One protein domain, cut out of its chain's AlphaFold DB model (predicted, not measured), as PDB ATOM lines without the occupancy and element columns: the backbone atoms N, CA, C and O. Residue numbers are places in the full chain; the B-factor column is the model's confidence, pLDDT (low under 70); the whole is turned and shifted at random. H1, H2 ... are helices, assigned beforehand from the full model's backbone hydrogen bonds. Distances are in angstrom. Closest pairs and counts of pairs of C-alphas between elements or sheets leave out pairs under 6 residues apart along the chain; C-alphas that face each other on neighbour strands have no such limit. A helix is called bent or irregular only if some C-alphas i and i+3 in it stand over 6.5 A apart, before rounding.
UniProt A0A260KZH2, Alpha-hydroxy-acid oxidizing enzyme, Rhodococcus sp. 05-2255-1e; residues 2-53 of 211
ATOM      1  N   GLN A   2     -72.186 -35.396  92.182       81.12
ATOM      2  CA  GLN A   2     -73.373 -34.891  91.476       81.12
ATOM      3  C   GLN A   2     -74.684 -35.505  91.991       81.12
ATOM      4  O   GLN A   2     -75.669 -34.793  92.083       81.12
ATOM      5  N   PHE A   3     -74.655 -36.783  92.387       81.00
ATOM      6  CA  PHE A   3     -75.828 -37.534  92.851       81.00
ATOM      7  C   PHE A   3     -75.908 -37.713  94.382       81.00
ATOM      8  O   PHE A   3     -76.604 -38.595  94.889       81.00
ATOM      9  N   ALA A   4     -75.118 -36.956  95.150       81.88
ATOM     10  CA  ALA A   4     -75.148 -37.078  96.608       81.88
ATOM     11  C   ALA A   4     -76.460 -36.603  97.249       81.88
ATOM     12  O   ALA A   4     -76.884 -37.263  98.202       81.88
ATOM     13  N   PRO A   5     -77.127 -35.530  96.769       89.06
ATOM     14  CA  PRO A   5     -78.439 -35.155  97.289       89.06
ATOM     15  C   PRO A   5     -79.441 -36.318  97.232       89.06
ATOM     16  O   PRO A   5     -80.125 -36.599  98.211       89.06
ATOM     17  N   GLU A   6     -79.467 -37.070  96.135       85.94
ATOM     18  CA  GLU A   6     -80.361 -38.208  95.910       85.94
ATOM     19  C   GLU A   6     -80.075 -39.369  96.869       85.94
ATOM     20  O   GLU A   6     -81.008 -40.022  97.343       85.94
ATOM     21  N   GLY A   7     -78.798 -39.609  97.181       82.19
ATOM     22  CA  GLY A   7     -78.381 -40.611  98.162       82.19
ATOM     23  C   GLY A   7     -78.750 -40.223  99.597       82.19
ATOM     24  O   GLY A   7     -79.294 -41.044 100.335       82.19
ATOM     25  N   VAL A   8     -78.517 -38.963  99.983       88.56
ATOM     26  CA  VAL A   8     -78.840 -38.440 101.327       88.56
ATOM     27  C   VAL A   8     -80.346 -38.466 101.591       88.56
ATOM     28  O   VAL A   8     -80.772 -38.804 102.693       88.56
ATOM     29  N   MET A   9     -81.164 -38.210 100.567       93.00
ATOM     30  CA  MET A   9     -82.627 -38.286 100.664       93.00
ATOM     31  C   MET A   9     -83.167 -39.721 100.816       93.00
ATOM     32  O   MET A   9     -84.373 -39.911 100.984       93.00
ATOM     33  N   ARG A  10     -82.306 -40.748 100.783       88.50
ATOM     34  CA  ARG A  10     -82.672 -42.162 100.953       88.50
ATOM     35  C   ARG A  10     -81.904 -42.785 102.129       88.50
ATOM     36  O   ARG A  10     -81.040 -43.634 101.911       88.50
ATOM     37  N   PRO A  11     -82.239 -42.443 103.389       91.38
ATOM     38  CA  PRO A  11     -81.440 -42.808 104.564       91.38
ATOM     39  C   PRO A  11     -81.283 -44.322 104.752       91.38
ATOM     40  O   PRO A  11     -80.201 -44.785 105.097       91.38
ATOM     41  N   LYS A  12     -82.324 -45.115 104.457       89.19
ATOM     42  CA  LYS A  12     -82.237 -46.584 104.497       89.19
ATOM     43  C   LYS A  12     -81.229 -47.116 103.476       89.19
ATOM     44  O   LYS A  12     -80.406 -47.951 103.821       89.19
ATOM     45  N   TRP A  13     -81.286 -46.628 102.236       86.50
ATOM     46  CA  TRP A  13     -80.342 -47.034 101.193       86.50
ATOM     47  C   TRP A  13     -78.914 -46.618 101.555       86.50
ATOM     48  O   TRP A  13     -78.013 -47.445 101.482       86.50
ATOM     49  N   LEU A  14     -78.721 -45.376 102.012       89.00
ATOM     50  CA  LEU A  14     -77.411 -44.862 102.413       89.00
ATOM     51  C   LEU A  14     -76.816 -45.674 103.567       89.00
ATOM     52  O   LEU A  14     -75.627 -45.971 103.549       89.00
ATOM     53  N   TRP A  15     -77.637 -46.057 104.545       90.69
ATOM     54  CA  TRP A  15     -77.226 -46.908 105.659       90.69
ATOM     55  C   TRP A  15     -76.801 -48.304 105.201       90.69
ATOM     56  O   TRP A  15     -75.721 -48.763 105.566       90.69
ATOM     57  N   GLU A  16     -77.610 -48.967 104.370       87.81
ATOM     58  CA  GLU A  16     -77.256 -50.279 103.813       87.81
ATOM     59  C   GLU A  16     -75.996 -50.207 102.944       87.81
ATOM     60  O   GLU A  16     -75.125 -51.067 103.051       87.81
ATOM     61  N   PHE A  17     -75.842 -49.147 102.148       86.88
ATOM     62  CA  PHE A  17     -74.626 -48.893 101.383       86.88
ATOM     63  C   PHE A  17     -73.412 -48.678 102.300       86.88
ATOM     64  O   PHE A  17     -72.392 -49.340 102.125       86.88
ATOM     65  N   ALA A  18     -73.513 -47.815 103.314       89.81
ATOM     66  CA  ALA A  18     -72.419 -47.524 104.241       89.81
ATOM     67  C   ALA A  18     -71.927 -48.777 104.986       89.81
ATOM     68  O   ALA A  18     -70.720 -48.956 105.152       89.81
ATOM     69  N   LYS A  19     -72.837 -49.688 105.366       92.81
ATOM     70  CA  LYS A  19     -72.488 -50.983 105.981       92.81
ATOM     71  C   LYS A  19     -71.590 -51.859 105.111       92.81
ATOM     72  O   LYS A  19     -70.874 -52.695 105.652       92.81
ATOM     73  N   THR A  20     -71.619 -51.695 103.787       88.19
ATOM     74  CA  THR A  20     -70.753 -52.477 102.891       88.19
ATOM     75  C   THR A  20     -69.273 -52.128 103.066       88.19
ATOM     76  O   THR A  20     -68.416 -52.934 102.705       88.19
ATOM     77  N   GLY A  21     -68.962 -50.939 103.607       90.38
ATOM     78  CA  GLY A  21     -67.597 -50.451 103.826       90.38
ATOM     79  C   GLY A  21     -66.770 -50.295 102.545       90.38
ATOM     80  O   GLY A  21     -65.557 -50.103 102.618       90.38
ATOM     81  N   LYS A  22     -67.398 -50.413 101.371       84.38
ATOM     82  CA  LYS A  22     -66.753 -50.412 100.058       84.38
ATOM     83  C   LYS A  22     -67.561 -49.544  99.113       84.38
ATOM     84  O   LYS A  22     -68.784 -49.543  99.164       84.38
ATOM     85  N   ILE A  23     -66.886 -48.839  98.214       80.81
ATOM     86  CA  ILE A  23     -67.563 -48.236  97.066       80.81
ATOM     87  C   ILE A  23     -67.846 -49.385  96.086       80.81
ATOM     88  O   ILE A  23     -66.891 -50.065  95.708       80.81
ATOM     89  N   PRO A  24     -69.110 -49.673  95.723       72.50
ATOM     90  CA  PRO A  24     -69.427 -50.723  94.778       72.50
ATOM     91  C   PRO A  24     -68.795 -50.379  93.441       72.50
ATOM     92  O   PRO A  24     -68.965 -49.276  92.921       72.50
ATOM     93  N   ASP A  25     -68.081 -51.353  92.906       77.50
ATOM     94  CA  ASP A  25     -67.648 -51.346  91.524       77.50
ATOM     95  C   ASP A  25     -68.642 -52.173  90.703       77.50
ATOM     96  O   ASP A  25     -69.219 -53.146  91.201       77.50
ATOM     97  N   LEU A  26     -68.867 -51.776  89.455       86.06
ATOM     98  CA  LEU A  26     -69.730 -52.514  88.543       86.06
ATOM     99  C   LEU A  26     -68.853 -53.469  87.742       86.06
ATOM    100  O   LEU A  26     -68.324 -53.099  86.699       86.06
ATOM    101  N   THR A  27     -68.676 -54.689  88.241       90.00
ATOM    102  CA  THR A  27     -67.907 -55.735  87.554       90.00
ATOM    103  C   THR A  27     -68.792 -56.575  86.636       90.00
ATOM    104  O   THR A  27     -70.007 -56.659  86.816       90.00
ATOM    105  N   THR A  28     -68.180 -57.218  85.644       89.50
ATOM    106  CA  THR A  28     -68.827 -58.184  84.744       89.50
ATOM    107  C   THR A  28     -68.302 -59.590  85.052       89.50
ATOM    108  O   THR A  28     -67.381 -60.066  84.384       89.50
ATOM    109  N   PRO A  29     -68.828 -60.265  86.094       85.94
ATOM    110  CA  PRO A  29     -68.276 -61.530  86.593       85.94
ATOM    111  C   PRO A  29     -68.312 -62.667  85.563       85.94
ATOM    112  O   PRO A  29     -67.483 -63.572  85.604       85.94
ATOM    113  N   ASN A  30     -69.235 -62.593  84.607       86.31
ATOM    114  CA  ASN A  30     -69.355 -63.518  83.484       86.31
ATOM    115  C   ASN A  30     -68.231 -63.389  82.437       86.31
ATOM    116  O   ASN A  30     -68.155 -64.232  81.553       86.31
ATOM    117  N   LEU A  31     -67.380 -62.363  82.525       86.88
ATOM    118  CA  LEU A  31     -66.233 -62.136  81.635       86.88
ATOM    119  C   LEU A  31     -64.896 -62.365  82.354       86.88
ATOM    120  O   LEU A  31     -63.883 -61.751  82.028       86.88
ATOM    121  N   THR A  32     -64.890 -63.212  83.383       86.94
ATOM    122  CA  THR A  32     -63.649 -63.571  84.076       86.94
ATOM    123  C   THR A  32     -62.696 -64.283  83.100       86.94
ATOM    124  O   THR A  32     -63.131 -65.225  82.434       86.94
ATOM    125  N   PRO A  33     -61.411 -63.880  83.011       81.88
ATOM    126  CA  PRO A  33     -60.465 -64.502  82.092       81.88
ATOM    127  C   PRO A  33     -60.292 -66.005  82.356       81.88
ATOM    128  O   PRO A  33     -60.209 -66.410  83.521       81.88
ATOM    129  N   PRO A  34     -60.132 -66.841  81.313       78.81
ATOM    130  CA  PRO A  34     -59.877 -68.277  81.471       78.81
ATOM    131  C   PRO A  34     -58.608 -68.587  82.276       78.81
ATOM    132  O   PRO A  34     -58.514 -69.615  82.939       78.81
ATOM    133  N   THR A  35     -57.631 -67.677  82.243       84.69
ATOM    134  CA  THR A  35     -56.379 -67.742  83.010       84.69
ATOM    135  C   THR A  35     -56.557 -67.460  84.507       84.69
ATOM    136  O   THR A  35     -55.584 -67.506  85.255       84.69
ATOM    137  N   GLY A  36     -57.778 -67.142  84.949       83.19
ATOM    138  CA  GLY A  36     -58.065 -66.614  86.277       83.19
ATOM    139  C   GLY A  36     -57.748 -65.119  86.399       83.19
ATOM    140  O   GLY A  36     -57.155 -64.509  85.509       83.19
ATOM    141  N   GLY A  37     -58.167 -64.523  87.517       85.56
ATOM    142  CA  GLY A  37     -57.994 -63.097  87.815       85.56
ATOM    143  C   GLY A  37     -59.301 -62.411  88.229       85.56
ATOM    144  O   GLY A  37     -60.357 -63.048  88.233       85.56
ATOM    145  N   PRO A  38     -59.248 -61.127  88.626       87.12
ATOM    146  CA  PRO A  38     -60.453 -60.362  88.914       87.12
ATOM    147  C   PRO A  38     -61.274 -60.157  87.636       87.12
ATOM    148  O   PRO A  38     -60.720 -59.930  86.560       87.12
ATOM    149  N   ALA A  39     -62.598 -60.205  87.765       89.75
ATOM    150  CA  ALA A  39     -63.493 -59.841  86.676       89.75
ATOM    151  C   ALA A  39     -63.273 -58.373  86.269       89.75
ATOM    152  O   ALA A  39     -63.079 -57.528  87.153       89.75
ATOM    153  N   PRO A  40     -63.333 -58.046  84.967       90.75
ATOM    154  CA  PRO A  40     -63.205 -56.666  84.532       90.75
ATOM    155  C   PRO A  40     -64.372 -55.822  85.049       90.75
ATOM    156  O   PRO A  40     -65.458 -56.323  85.366       90.75
ATOM    157  N   THR A  41     -64.145 -54.514  85.131       92.00
ATOM    158  CA  THR A  41     -65.236 -53.557  85.317       92.00
ATOM    159  C   THR A  41     -66.061 -53.477  84.039       92.00
ATOM    160  O   THR A  41     -65.565 -53.757  82.947       92.00
ATOM    161  N   PHE A  42     -67.310 -53.037  84.149       90.12
ATOM    162  CA  PHE A  42     -68.183 -52.821  83.003       90.12
ATOM    163  C   PHE A  42     -67.532 -51.904  81.966       90.12
ATOM    164  O   PHE A  42     -67.566 -52.210  80.782       90.12
ATOM    165  N   PHE A  43     -66.881 -50.820  82.400       89.31
ATOM    166  CA  PHE A  43     -66.175 -49.919  81.485       89.31
ATOM    167  C   PHE A  43     -64.941 -50.565  80.847       89.31
ATOM    168  O   PHE A  43     -64.659 -50.289  79.684       89.31
ATOM    169  N   GLY A  44     -64.235 -51.439  81.572       90.06
ATOM    170  CA  GLY A  44     -63.134 -52.226  81.013       90.06
ATOM    171  C   GLY A  44     -63.616 -53.178  79.918       90.06
ATOM    172  O   GLY A  44     -63.131 -53.112  78.792       90.06
ATOM    173  N   ALA A  45     -64.634 -53.986  80.221       90.44
ATOM    174  CA  ALA A  45     -65.250 -54.904  79.263       90.44
ATOM    175  C   ALA A  45     -65.853 -54.170  78.054       90.44
ATOM    176  O   ALA A  45     -65.713 -54.606  76.914       90.44
ATOM    177  N   TYR A  46     -66.499 -53.026  78.287       88.94
ATOM    178  CA  TYR A  46     -67.070 -52.203  77.224       88.94
ATOM    179  C   TYR A  46     -65.989 -51.637  76.295       88.94
ATOM    180  O   TYR A  46     -66.175 -51.611  75.081       88.94
ATOM    181  N   GLY A  47     -64.851 -51.207  76.849       90.81
ATOM    182  CA  GLY A  47     -63.710 -50.738  76.061       90.81
ATOM    183  C   GLY A  47     -63.141 -51.821  75.142       90.81
ATOM    184  O   GLY A  47     -62.880 -51.547  73.973       90.81
ATOM    185  N   GLU A  48     -63.004 -53.051  75.641       88.94
ATOM    186  CA  GLU A  48     -62.562 -54.204  74.844       88.94
ATOM    187  C   GLU A  48     -63.561 -54.546  73.730       88.94
ATOM    188  O   GLU A  48     -63.182 -54.686  72.566       88.94
ATOM    189  N   TRP A  49     -64.856 -54.590  74.061       88.62
ATOM    190  CA  TRP A  49     -65.923 -54.821  73.086       88.62
ATOM    191  C   TRP A  49     -65.906 -53.787  71.950       88.62
ATOM    192  O   TRP A  49     -65.971 -54.160  70.782       88.62
ATOM    193  N   MET A  50     -65.736 -52.501  72.274       89.94
ATOM    194  CA  MET A  50     -65.637 -51.419  71.283       89.94
ATOM    195  C   MET A  50     -64.425 -51.549  70.346       89.94
ATOM    196  O   MET A  50     -64.440 -50.979  69.257       89.94
ATOM    197  N   GLY A  51     -63.373 -52.255  70.769       91.38
ATOM    198  CA  GLY A  51     -62.186 -52.535  69.957       91.38
ATOM    199  C   GLY A  51     -62.260 -53.844  69.165       91.38
ATOM    200  O   GLY A  51     -61.365 -54.119  68.366       91.38
ATOM    201  N   THR A  52     -63.298 -54.655  69.376       89.94
ATOM    202  CA  THR A  52     -63.461 -55.949  68.706       89.94
ATOM    203  C   THR A  52     -64.004 -55.742  67.285       89.94
ATOM    204  O   THR A  52     -64.913 -54.929  67.099       89.94
ATOM    205  N   PRO A  53     -63.484 -56.454  66.264       93.44
ATOM    206  CA  PRO A  53     -64.065 -56.433  64.926       93.44
ATOM    207  C   PRO A  53     -65.553 -56.800  64.940       93.44
ATOM    208  O   PRO A  53     -66.001 -57.589  65.773       93.44
TER     209      PRO A  53
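Overview. This is residues 2 to 53 of the 211 residues of the protein "Alpha-hydroxy-acid oxidizing enzyme" of Rhodococcus sp. 05-2255-1e (UniProt A0A260KZH2). H3, the longest helix, lies at one end of a drawn-out, open shape; at the other end H1 and H2 make a small helical corner, and a long stretch with no named element, residues 20 to 41, joins the two ends. From H2 this stretch runs toward H3, swings through a wide loop near residues 31 to 38 and folds back to enter H3, with no common core of helices. The printed part has 52 residues with three named helices, H1, H2 and H3 in that order along the chain, and no named strand. The class is all helix, though the helices hold 24 of the 52 residues, under half. The whole is extended, with a radius of gyration of the C-alphas of 15.6 A, and its outline is flat, spanning 44 by 23 by 12 A.

Arrangement. H3, residues 42 to 51, touches no helix. It is apart from H2, residues 11 to 19, and also apart from H1, residues 4 to 8. H1 and H2 only just touch, with 3 pairs of C-alphas within 8 A, and they touch only at the corner by their link. Their closest C-alphas are those of Gly 7 and Leu 14, 6.1 A apart, and their centres are 11.2 A apart. In H1, H2 and H3 every O i to N i+4 pair of the backbone is within hydrogen-bond range.

Along the chain. H3 runs from Phe 42, with its C-alpha at (-68.183, -52.821, 83.003), to Gly 51, with its C-alpha at (-62.186, -52.535, 69.957), and is 14.4 A long from first to last C-alpha. H2 runs from Pro 11 to Lys 19 and is 12.2 A long. H1, from Ala 4 to Val 8, has five residues and is 6.1 A long; C-alpha 4 is at (-75.148, -37.078, 96.608). No helix is bent or irregular.

Size, cuts and confidence. The two C-alphas farthest apart are those of Pro 11 and Pro 53, 45.4 A. The C-alphas of the first and last printed residues, Gln 2 and Pro 53, are 35.4 A apart. The link from H2 to H3 is long, with 22 residues, and the link from H1 to H2 is tight, with 2 residues. Three stretches stand free: residues 8 to 13, of which 11 to 13 belong to H2; residues 18 to 24; and residues 47 to 53, of which 47 to 51 belong to H3. The printed part has no cut. The mean pLDDT of the printed part is 87.2, and no printed residue is under 70.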